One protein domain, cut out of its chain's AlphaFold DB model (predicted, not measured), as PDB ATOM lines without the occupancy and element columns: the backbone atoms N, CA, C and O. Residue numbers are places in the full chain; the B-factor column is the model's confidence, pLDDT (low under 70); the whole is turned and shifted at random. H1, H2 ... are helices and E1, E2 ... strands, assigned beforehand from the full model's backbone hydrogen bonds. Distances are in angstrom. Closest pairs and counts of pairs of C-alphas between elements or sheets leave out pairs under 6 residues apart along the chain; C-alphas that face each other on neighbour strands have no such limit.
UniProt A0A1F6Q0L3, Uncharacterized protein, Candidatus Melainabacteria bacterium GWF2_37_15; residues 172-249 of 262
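What this domain is: This is residues 172 to 249 of the 262 residues of an uncharacterized protein of Candidatus Melainabacteria bacterium GWF2_37_15 (UniProt A0A1F6Q0L3). A four-stranded antiparallel sheet forms a wall, with two helices, H1 and H2, over one of its faces and the other face bare. H1 crosses the strands over E3 and E4, H2 runs along them over E2, and the short last helix H3 packs on both of these helices, next to the end of E4 at Phe 237. The 78 residues printed hold three named helices and four named strands, in the order H1 H2 E1 E2 E3 E4 H3; the sheet's order is E1 E2 E3 E4, and the class is mixed, helices and strands. The whole is compact, with a radius of gyration of the C-alphas of 11.9 A, and spans 35 by 27 by 19 A.

How they stand to each other: Start at the sheet: E1, residues 198 to 203, E2, residues 210 to 216, E3, residues 222 to 228, and E4, residues 231 to 237, form a meander, each strand the antiparallel neighbour of the one before. Each successive pair is a hairpin, and E1 and E4 are the edge strands. Look at N 199 and O 214, 2.8 A apart, for E1 and E2; at N 215 and O 223, 2.8 A, for E2 and E3; and at N 224 and O 235, 2.8 A, for E3 and E4: each is within hydrogen-bond range. H1, residues 172 to 183, is on the sheet at a height of 10.0 A, over E3 and E4; it runs across the strands, at 87 degrees to E3 on the local plane. H2, residues 186 to 192, is on the same face at a height of 9.3 A, over E2; it runs along the strands, only just, at 29 degrees to E2 on the local plane. H1 and H2 make two layers with the sheet, helices on one face of it. H3, residues 242 to 248, is not on the sheet, but only just, with 4 pairs of C-alphas within 10 A. It touches H1, the same way at a shallow tilt of 23 degrees, the closest C-alphas being those of Leu 178 and Phe 244, 7.0 A apart. It also touches H2, where the C-alphas of Lys 191 and Thr 248 are closest, at 5.1 A. In H1, H2 and H3 every O i to N i+4 pair is within hydrogen-bond range.

Where its parts are: Find C-alpha 172 at (-36.493, 26.046, 19.129); from there H1 runs 16.4 A to C-alpha 183. H2 and H3 each measure 10.1 A from first to last C-alpha. E1 begins at C-alpha 198, (-25.506, 47.153, 13.173), and is 14.2 A long; E2 is 16.6 A, E3 18.8 A and E4 17.6 A. H3 ends at C-alpha 248, (-40.746, 42.748, 12.481).

The domain as a whole: Look for the two C-alphas farthest apart at Asn 206 and Asp 240, 36.5 A. The printed part has no cut and no long link. Its mean pLDDT is 85.0; residues 239 to 240 and 242 to 249 are under 70.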
ATOM      1  N   ILE A 172     -36.383  25.801  17.683       88.00
ATOM      2  CA  ILE A 172     -36.493  26.046  19.129       88.00
ATOM      3  C   ILE A 172     -35.563  27.175  19.532       88.00
ATOM      4  O   ILE A 172     -35.978  28.098  20.232       88.00
ATOM      5  N   LEU A 173     -34.318  27.131  19.061       88.69
ATOM      6  CA  LEU A 173     -33.339  28.170  19.352       88.69
ATOM      7  C   LEU A 173     -33.824  29.531  18.851       88.69
ATOM      8  O   LEU A 173     -33.856  30.495  19.621       88.69
ATOM      9  N   LYS A 174     -34.284  29.594  17.596       88.69
ATOM     10  CA  LYS A 174     -34.863  30.811  17.016       88.69
ATOM     11  C   LYS A 174     -36.074  31.307  17.811       88.69
ATOM     12  O   LYS A 174     -36.151  32.500  18.107       88.69
ATOM     13  N   GLN A 175     -37.002  30.423  18.181       88.75
ATOM     14  CA  GLN A 175     -38.205  30.783  18.940       88.75
ATOM     15  C   GLN A 175     -37.880  31.329  20.332       88.75
ATOM     16  O   GLN A 175     -38.452  32.340  20.741       88.75
ATOM     17  N   GLU A 176     -36.973  30.689  21.071       90.69
ATOM     18  CA  GLU A 176     -36.624  31.131  22.424       90.69
ATOM     19  C   GLU A 176     -35.872  32.464  22.419       90.69
ATOM     20  O   GLU A 176     -36.145  33.339  23.246       90.69
ATOM     21  N   ILE A 177     -35.009  32.683  21.428       90.50
ATOM     22  CA  ILE A 177     -34.345  33.976  21.244       90.50
ATOM     23  C   ILE A 177     -35.354  35.050  20.860       90.50
ATOM     24  O   ILE A 177     -35.333  36.132  21.442       90.50
ATOM     25  N   LEU A 178     -36.292  34.761  19.959       89.25
ATOM     26  CA  LEU A 178     -37.359  35.700  19.606       89.25
ATOM     27  C   LEU A 178     -38.209  36.109  20.810       89.25
ATOM     28  O   LEU A 178     -38.500  37.297  20.973       89.25
ATOM     29  N   LYS A 179     -38.569  35.155  21.677       89.62
ATOM     30  CA  LYS A 179     -39.285  35.442  22.931       89.62
ATOM     31  C   LYS A 179     -38.480  36.390  23.814       89.62
ATOM     32  O   LYS A 179     -39.041  37.372  24.297       89.62
ATOM     33  N   TYR A 180     -37.179  36.143  23.973       91.06
ATOM     34  CA  TYR A 180     -36.296  37.017  24.744       91.06
ATOM     35  C   TYR A 180     -36.193  38.425  24.139       91.06
ATOM     36  O   TYR A 180     -36.374  39.420  24.843       91.06
ATOM     37  N   LEU A 181     -35.963  38.530  22.826       91.00
ATOM     38  CA  LEU A 181     -35.883  39.814  22.125       91.00
ATOM     39  C   LEU A 181     -37.194  40.605  22.250       91.00
ATOM     40  O   LEU A 181     -37.167  41.817  22.451       91.00
ATOM     41  N   SER A 182     -38.342  39.928  22.152       88.56
ATOM     42  CA  SER A 182     -39.658  40.554  22.309       88.56
ATOM     43  C   SER A 182     -39.907  41.016  23.744       88.56
ATOM     44  O   SER A 182     -40.390  42.128  23.939       88.56
ATOM     45  N   ALA A 183     -39.570  40.196  24.745       89.44
ATOM     46  CA  ALA A 183     -39.741  40.538  26.159       89.44
ATOM     47  C   ALA A 183     -38.933  41.785  26.560       89.44
ATOM     48  O   ALA A 183     -39.374  42.563  27.403       89.44
ATOM     49  N   ASN A 184     -37.793  42.008  25.899       90.12
ATOM     50  CA  ASN A 184     -36.917  43.157  26.121       90.12
ATOM     51  C   ASN A 184     -37.136  44.314  25.122       90.12
ATOM     52  O   ASN A 184     -36.372  45.274  25.107       90.12
ATOM     53  N   ASN A 185     -38.191  44.265  24.297       89.88
ATOM     54  CA  ASN A 185     -38.529  45.281  23.284       89.88
ATOM     55  C   ASN A 185     -37.460  45.515  22.194       89.88
ATOM     56  O   ASN A 185     -37.484  46.535  21.498       89.88
ATOM     57  N   TYR A 186     -36.542  44.570  21.988       92.00
ATOM     58  CA  TYR A 186     -35.489  44.676  20.976       92.00
ATOM     59  C   TYR A 186     -36.007  44.480  19.549       92.00
ATOM     60  O   TYR A 186     -35.434  45.019  18.603       92.00
ATOM     61  N   THR A 187     -37.130  43.779  19.374       88.69
ATOM     62  CA  THR A 187     -37.771  43.574  18.064       88.69
ATOM     63  C   THR A 187     -38.123  44.895  17.372       88.69
ATOM     64  O   THR A 187     -37.878  45.047  16.176       88.69
ATOM     65  N   ASN A 188     -38.598  45.894  18.121       85.94
ATOM     66  CA  ASN A 188     -38.889  47.231  17.591       85.94
ATOM     67  C   ASN A 188     -37.625  47.979  17.149       85.94
ATOM     68  O   ASN A 188     -37.637  48.673  16.129       85.94
ATOM     69  N   VAL A 189     -36.522  47.811  17.886       91.19
ATOM     70  CA  VAL A 189     -35.221  48.382  17.513       91.19
ATOM     71  C   VAL A 189     -34.763  47.777  16.189       91.19
ATOM     72  O   VAL A 189     -34.501  48.520  15.245       91.19
ATOM     73  N   ILE A 190     -34.771  46.445  16.089       90.19
ATOM     74  CA  ILE A 190     -34.395  45.690  14.883       90.19
ATOM     75  C   ILE A 190     -35.243  46.101  13.673       90.19
ATOM     76  O   ILE A 190     -34.729  46.361  12.583       90.19
ATOM     77  N   LYS A 191     -36.556  46.223  13.870       86.06
ATOM     78  CA  LYS A 191     -37.509  46.656  12.844       86.06
ATOM     79  C   LYS A 191     -37.149  48.018  12.249       86.06
ATOM     80  O   LYS A 191     -37.208  48.184  11.032       86.06
ATOM     81  N   SER A 192     -36.726  48.965  13.090       88.06
ATOM     82  CA  SER A 192     -36.353  50.324  12.674       88.06
ATOM     83  C   SER A 192     -34.997  50.430  11.963       88.06
ATOM     84  O   SER A 192     -34.716  51.462  11.347       88.06
ATOM     85  N   MET A 193     -34.168  49.382  12.025       91.19
ATOM     86  CA  MET A 193     -32.838  49.392  11.417       91.19
ATOM     87  C   MET A 193     -32.908  49.484   9.892       91.19
ATOM     88  O   MET A 193     -33.803  48.916   9.250       91.19
ATOM     89  N   GLN A 194     -31.922  50.157   9.309       90.50
ATOM     90  CA  GLN A 194     -31.699  50.211   7.868       90.50
ATOM     91  C   GLN A 194     -30.800  49.051   7.406       90.50
ATOM     92  O   GLN A 194     -29.987  48.557   8.186       90.50
ATOM     93  N   PRO A 195     -30.912  48.594   6.147       90.88
ATOM     94  CA  PRO A 195     -29.966  47.626   5.595       90.88
ATOM     95  C   PRO A 195     -28.514  48.129   5.696       90.88
ATOM     96  O   PRO A 195     -28.224  49.284   5.393       90.88
ATOM     97  N   GLY A 196     -27.604  47.255   6.121       89.50
ATOM     98  CA  GLY A 196     -26.202  47.552   6.434       89.50
ATOM     99  C   GLY A 196     -25.954  48.061   7.860       89.50
ATOM    100  O   GLY A 196     -24.799  48.209   8.259       89.50
ATOM    101  N   GLU A 197     -27.001  48.329   8.643       93.88
ATOM    102  CA  GLU A 197     -26.870  48.837  10.008       93.88
ATOM    103  C   GLU A 197     -26.569  47.710  11.007       93.88
ATOM    104  O   GLU A 197     -27.116  46.610  10.917       93.88
ATOM    105  N   THR A 198     -25.727  48.005  11.998       95.81
ATOM    106  CA  THR A 198     -25.506  47.153  13.173       95.81
ATOM    107  C   THR A 198     -25.863  47.927  14.431       95.81
ATOM    108  O   THR A 198     -25.432  49.070  14.595       95.81
ATOM    109  N   ARG A 199     -26.641  47.313  15.324       95.94
ATOM    110  CA  ARG A 199     -27.008  47.886  16.621       95.94
ATOM    111  C   ARG A 199     -26.728  46.912  17.745       95.94
ATOM    112  O   ARG A 199     -27.163  45.765  17.697       95.94
ATOM    113  N   VAL A 200     -26.060  47.408  18.779       96.75
ATOM    114  CA  VAL A 200     -25.967  46.704  20.057       96.75
ATOM    115  C   VAL A 200     -27.313  46.814  20.768       96.75
ATOM    116  O   VAL A 200     -27.893  47.899  20.836       96.75
ATOM    117  N   LEU A 201     -27.816  45.679  21.243       94.94
ATOM    118  CA  LEU A 201     -29.100  45.544  21.930       94.94
ATOM    119  C   LEU A 201     -28.907  45.404  23.441       94.94
ATOM    120  O   LEU A 201     -29.702  45.936  24.212       94.94
ATOM    121  N   GLU A 202     -27.834  44.731  23.853       93.25
ATOM    122  CA  GLU A 202     -27.528  44.474  25.256       93.25
ATOM    123  C   GLU A 202     -26.015  44.518  25.495       93.25
ATOM    124  O   GLU A 202     -25.225  44.043  24.670       93.25
ATOM    125  N   PHE A 203     -25.629  45.081  26.638       90.38
ATOM    126  CA  PHE A 203     -24.258  45.109  27.139       90.38
ATOM    127  C   PHE A 203     -24.177  44.291  28.426       90.38
ATOM    128  O   PHE A 203     -25.119  44.301  29.218       90.38
ATOM    129  N   ASP A 204     -23.048  43.626  28.649       85.38
ATOM    130  CA  ASP A 204     -22.740  43.015  29.935       85.38
ATOM    131  C   ASP A 204     -22.651  44.107  31.009       85.38
ATOM    132  O   ASP A 204     -21.899  45.075  30.872       85.38
ATOM    133  N   GLU A 205     -23.401  43.953  32.099       81.62
ATOM    134  CA  GLU A 205     -23.457  44.956  33.168       81.62
ATOM    135  C   GLU A 205     -22.116  45.131  33.901       81.62
ATOM    136  O   GLU A 205     -21.870  46.173  34.512       81.62
ATOM    137  N   ASN A 206     -21.237  44.125  33.856       78.88
ATOM    138  CA  ASN A 206     -19.964  44.125  34.566       78.88
ATOM    139  C   ASN A 206     -18.790  44.584  33.705       78.88
ATOM    140  O   ASN A 206     -17.924  45.305  34.203       78.88
ATOM    141  N   THR A 207     -18.698  44.090  32.470       85.44
ATOM    142  CA  THR A 207     -17.576  44.392  31.568       85.44
ATOM    143  C   THR A 207     -17.878  45.584  30.668       85.44
ATOM    144  O   THR A 207     -16.949  46.233  30.189       85.44
ATOM    145  N   GLY A 208     -19.160  45.906  30.459       86.31
ATOM    146  CA  GLY A 208     -19.600  46.907  29.489       86.31
ATOM    147  C   GLY A 208     -19.419  46.458  28.037       86.31
ATOM    148  O   GLY A 208     -19.551  47.276  27.128       86.31
ATOM    149  N   GLU A 209     -19.092  45.187  27.801       89.44
ATOM    150  CA  GLU A 209     -18.920  44.634  26.460       89.44
ATOM    151  C   GLU A 209     -20.283  44.301  25.833       89.44
ATOM    152  O   GLU A 209     -21.219  43.931  26.544       89.44
ATOM    153  N   PRO A 210     -20.445  44.442  24.506       91.44
ATOM    154  CA  PRO A 210     -21.681  44.063  23.832       91.44
ATOM    155  C   PRO A 210     -21.879  42.546  23.907       91.44
ATOM    156  O   PRO A 210     -21.035  41.785  23.443       91.44
ATOM    157  N   VAL A 211     -23.023  42.113  24.435       91.75
ATOM    158  CA  VAL A 211     -23.367  40.684  24.565       91.75
ATOM    159  C   VAL A 211     -24.488  40.261  23.633       91.75
ATOM    160  O   VAL A 211     -24.602  39.083  23.310       91.75
ATOM    161  N   ILE A 212     -25.304  41.202  23.154       94.31
ATOM    162  CA  ILE A 212     -26.286  40.949  22.098       94.31
ATOM    163  C   ILE A 212     -26.261  42.107  21.112       94.31
ATOM    164  O   ILE A 212     -26.387  43.271  21.501       94.31
ATOM    165  N   TRP A 213     -26.157  41.800  19.823       95.88
ATOM    166  CA  TRP A 213     -26.312  42.785  18.759       95.88
ATOM    167  C   TRP A 213     -27.012  42.198  17.539       95.88
ATOM    168  O   TRP A 213     -27.036  40.988  17.316       95.88
ATOM    169  N   ALA A 214     -27.587  43.094  16.747       96.19
ATOM    170  CA  ALA A 214     -28.232  42.784  15.488       96.19
ATOM    171  C   ALA A 214     -27.501  43.477  14.341       96.19
ATOM    172  O   ALA A 214     -27.124  44.644  14.460       96.19
ATOM    173  N   THR A 215     -27.378  42.791  13.211       94.81
ATOM    174  CA  THR A 215     -26.929  43.350  11.938       94.81
ATOM    175  C   THR A 215     -28.012  43.101  10.902       94.81
ATOM    176  O   THR A 215     -28.375  41.955  10.639       94.81
ATOM    177  N   LYS A 216     -28.547  44.170  10.310       91.25
ATOM    178  CA  LYS A 216     -29.509  44.054   9.213       91.25
ATOM    179  C   LYS A 216     -28.734  44.011   7.911       91.25
ATOM    180  O   LYS A 216     -28.083  44.982   7.538       91.25
ATOM    181  N   GLU A 217     -28.760  42.881   7.234       87.94
ATOM    182  CA  GLU A 217     -28.021  42.682   5.998       87.94
ATOM    183  C   GLU A 217     -28.696  43.402   4.824       87.94
ATOM    184  O   GLU A 217     -29.871  43.773   4.864       87.94
ATOM    185  N   SER A 218     -27.949  43.601   3.739       76.38
ATOM    186  CA  SER A 218     -28.417  44.290   2.530       76.38
ATOM    187  C   SER A 218     -29.615  43.607   1.853       76.38
ATOM    188  O   SER A 218     -30.368  44.277   1.151       76.38
ATOM    189  N   GLY A 219     -29.827  42.308   2.095       71.50
ATOM    190  CA  GLY A 219     -31.000  41.552   1.637       71.50
ATOM    191  C   GLY A 219     -32.246  41.680   2.523       71.50
ATOM    192  O   GLY A 219     -33.254  41.052   2.228       71.50
ATOM    193  N   GLY A 220     -32.191  42.455   3.612       71.06
ATOM    194  CA  GLY A 220     -33.286  42.580   4.582       71.06
ATOM    195  C   GLY A 220     -33.308  41.492   5.663       71.06
ATOM    196  O   GLY A 220     -34.043  41.641   6.639       71.06
ATOM    197  N   ASN A 221     -32.467  40.460   5.537       84.12
ATOM    198  CA  ASN A 221     -32.214  39.482   6.596       84.12
ATOM    199  C   ASN A 221     -31.611  40.168   7.822       84.12
ATOM    200  O   ASN A 221     -30.903  41.171   7.707       84.12
ATOM    201  N   THR A 222     -31.882  39.627   9.002       89.88
ATOM    202  CA  THR A 222     -31.283  40.113  10.243       89.88
ATOM    203  C   THR A 222     -30.462  39.012  10.873       89.88
ATOM    204  O   THR A 222     -30.996  37.974  11.253       89.88
ATOM    205  N   LYS A 223     -29.176  39.280  11.050       93.69
ATOM    206  CA  LYS A 223     -28.288  38.445  11.837       93.69
ATOM    207  C   LYS A 223     -28.301  38.905  13.288       93.69
ATOM    208  O   LYS A 223     -28.015  40.071  13.561       93.69
ATOM    209  N   ILE A 224     -28.622  38.009  14.211       93.75
ATOM    210  CA  ILE A 224     -28.547  38.244  15.656       93.75
ATOM    211  C   ILE A 224     -27.354  37.477  16.202       93.75
ATOM    212  O   ILE A 224     -27.299  36.253  16.090       93.75
ATOM    213  N   THR A 225     -26.419  38.185  16.822       94.19
ATOM    214  CA  THR A 225     -25.292  37.566  17.516       94.19
ATOM    215  C   THR A 225     -25.469  37.723  19.017       94.19
ATOM    216  O   THR A 225     -25.759  38.814  19.507       94.19
ATOM    217  N   ILE A 226     -25.303  36.611  19.735       92.31
ATOM    218  CA  ILE A 226     -25.403  36.532  21.191       92.31
ATOM    219  C   ILE A 226     -24.114  35.913  21.725       92.31
ATOM    220  O   ILE A 226     -23.737  34.805  21.339       92.31
ATOM    221  N   GLN A 227     -23.470  36.641  22.627       88.75
ATOM    222  CA  GLN A 227     -22.290  36.263  23.395       88.75
ATOM    223  C   GLN A 227     -22.583  36.511  24.881       88.75
ATOM    224  O   GLN A 227     -22.043  37.429  25.489       88.75
ATOM    225  N   LYS A 228     -23.494  35.714  25.450       82.75
ATOM    226  CA  LYS A 228     -23.837  35.730  26.885       82.75
ATOM    227  C   LYS A 228     -23.225  34.519  27.586       82.75
ATOM    228  O   LYS A 228     -22.727  33.607  26.930       82.75
ATOM    229  N   GLU A 229     -23.235  34.498  28.919       72.19
ATOM    230  CA  GLU A 229     -22.646  33.401  29.698       72.19
ATOM    231  C   GLU A 229     -23.143  32.025  29.218       72.19
ATOM    232  O   GLU A 229     -24.317  31.679  29.328       72.19
ATOM    233  N   GLY A 230     -22.228  31.234  28.647       73.38
ATOM    234  CA  GLY A 230     -22.530  29.896  28.139       73.38
ATOM    235  C   GLY A 230     -23.287  29.845  26.806       73.38
ATOM    236  O   GLY A 230     -23.555  28.739  26.350       73.38
ATOM    237  N   ILE A 231     -23.588  30.970  26.149       83.62
ATOM    238  CA  ILE A 231     -24.166  31.018  24.793       83.62
ATOM    239  C   ILE A 231     -23.223  31.766  23.851       83.62
ATOM    240  O   ILE A 231     -22.875  32.921  24.088       83.62
ATOM    241  N   ASN A 232     -22.884  31.137  22.726       86.62
ATOM    242  CA  ASN A 232     -22.193  31.803  21.626       86.62
ATOM    243  C   ASN A 232     -22.812  31.383  20.289       86.62
ATOM    244  O   ASN A 232     -22.556  30.280  19.801       86.62
ATOM    245  N   ILE A 233     -23.659  32.251  19.734       90.00
ATOM    246  CA  ILE A 233     -24.458  31.971  18.533       90.00
ATOM    247  C   ILE A 233     -24.567  33.188  17.620       90.00
ATOM    248  O   ILE A 233     -24.493  34.338  18.057       90.00
ATOM    249  N   SER A 234     -24.770  32.918  16.338       90.56
ATOM    250  CA  SER A 234     -25.009  33.886  15.277       90.56
ATOM    251  C   SER A 234     -26.115  33.373  14.358       90.56
ATOM    252  O   SER A 234     -25.874  32.593  13.447       90.56
ATOM    253  N   LEU A 235     -27.336  33.841  14.592       89.00
ATOM    254  CA  LEU A 235     -28.520  33.355  13.895       89.00
ATOM    255  C   LEU A 235     -28.980  34.309  12.816       89.00
ATOM    256  O   LEU A 235     -29.216  35.489  13.083       89.00
ATOM    257  N   ASP A 236     -29.206  33.756  11.634       88.12
ATOM    258  CA  ASP A 236     -29.837  34.467  10.539       88.12
ATOM    259  C   ASP A 236     -31.356  34.286  10.610       88.12
ATOM    260  O   ASP A 236     -31.886  33.169  10.568       88.12
ATOM    261  N   PHE A 237     -32.049  35.417  10.713       83.50
ATOM    262  CA  PHE A 237     -33.489  35.517  10.572       83.50
ATOM    263  C   PHE A 237     -33.831  36.069   9.191       83.50
ATOM    264  O   PHE A 237     -33.390  37.162   8.813       83.50
ATOM    265  N   THR A 238     -34.627  35.315   8.443       78.19
ATOM    266  CA  THR A 238     -35.085  35.686   7.099       78.19
ATOM    267  C   THR A 238     -36.580  36.001   7.105       78.19
ATOM    268  O   THR A 238     -37.285  35.773   8.088       78.19
ATOM    269  N   SER A 239     -37.102  36.509   5.985       66.62
ATOM    270  CA  SER A 239     -38.547  36.715   5.802       66.62
ATOM    271  C   SER A 239     -39.372  35.423   5.884       66.62
ATOM    272  O   SER A 239     -40.586  35.481   6.101       66.62
ATOM    273  N   ASP A 240     -38.730  34.265   5.724       65.31
ATOM    274  CA  ASP A 240     -39.387  32.958   5.761       65.31
ATOM    275  C   ASP A 240     -39.562  32.441   7.198       65.31
ATOM    276  O   ASP A 240     -40.411  31.580   7.451       65.31
ATOM    277  N   ASP A 241     -38.836  33.017   8.164       70.88
ATOM    278  CA  ASP A 241     -39.041  32.772   9.587       70.88
ATOM    279  C   ASP A 241     -40.359  33.430  10.028       70.88
ATOM    280  O   ASP A 241     -40.403  34.580  10.465       70.88
ATOM    281  N   LYS A 242     -41.471  32.691   9.899       65.50
ATOM    282  CA  LYS A 242     -42.847  33.187  10.113       65.50
ATOM    283  C   LYS A 242     -43.024  33.964  11.419       65.50
ATOM    284  O   LYS A 242     -43.752  34.951  11.438       65.50
ATOM    285  N   GLU A 243     -42.385  33.525  12.499       67.75
ATOM    286  CA  GLU A 243     -42.453  34.201  13.799       67.75
ATOM    287  C   GLU A 243     -41.639  35.505  13.820       67.75
ATOM    288  O   GLU A 243     -42.115  36.514  14.334       67.75
ATOM    289  N   PHE A 244     -40.465  35.541  13.184       68.06
ATOM    290  CA  PHE A 244     -39.670  36.766  13.057       68.06
ATOM    291  C   PHE A 244     -40.360  37.796  12.158       68.06
ATOM    292  O   PHE A 244     -40.441  38.976  12.509       68.06
ATOM    293  N   SER A 245     -40.930  37.352  11.038       63.75
ATOM    294  CA  SER A 245     -41.683  38.203  10.115       63.75
ATOM    295  C   SER A 245     -42.903  38.836  10.780       63.75
ATOM    296  O   SER A 245     -43.111  40.038  10.642       63.75
ATOM    297  N   LYS A 246     -43.662  38.086  11.591       64.12
ATOM    298  CA  LYS A 246     -44.778  38.649  12.378       64.12
ATOM    299  C   LYS A 246     -44.327  39.724  13.370       64.12
ATOM    300  O   LYS A 246     -45.056  40.681  13.604       64.12
ATOM    301  N   LEU A 247     -43.144  39.564  13.962       58.44
ATOM    302  CA  LEU A 247     -42.617  40.476  14.983       58.44
ATOM    303  C   LEU A 247     -41.945  41.726  14.394       58.44
ATOM    304  O   LEU A 247     -41.795  42.727  15.092       58.44
ATOM    305  N   THR A 248     -41.537  41.683  13.122       59.66
ATOM    306  CA  THR A 248     -40.746  42.748  12.481       59.66
ATOM    307  C   THR A 248     -41.432  43.425  11.296       59.66
ATOM    308  O   THR A 248     -40.966  44.477  10.858       59.66
ATOM    309  N   GLN A 249     -42.566  42.919  10.806       57.00
ATOM    310  CA  GLN A 249     -43.350  43.604   9.776       57.00
ATOM    311  C   GLN A 249     -43.900  44.935  10.301       57.00
ATOM    312  O   GLN A 249     -44.467  45.006  11.391       57.00
TER     313      GLN A 249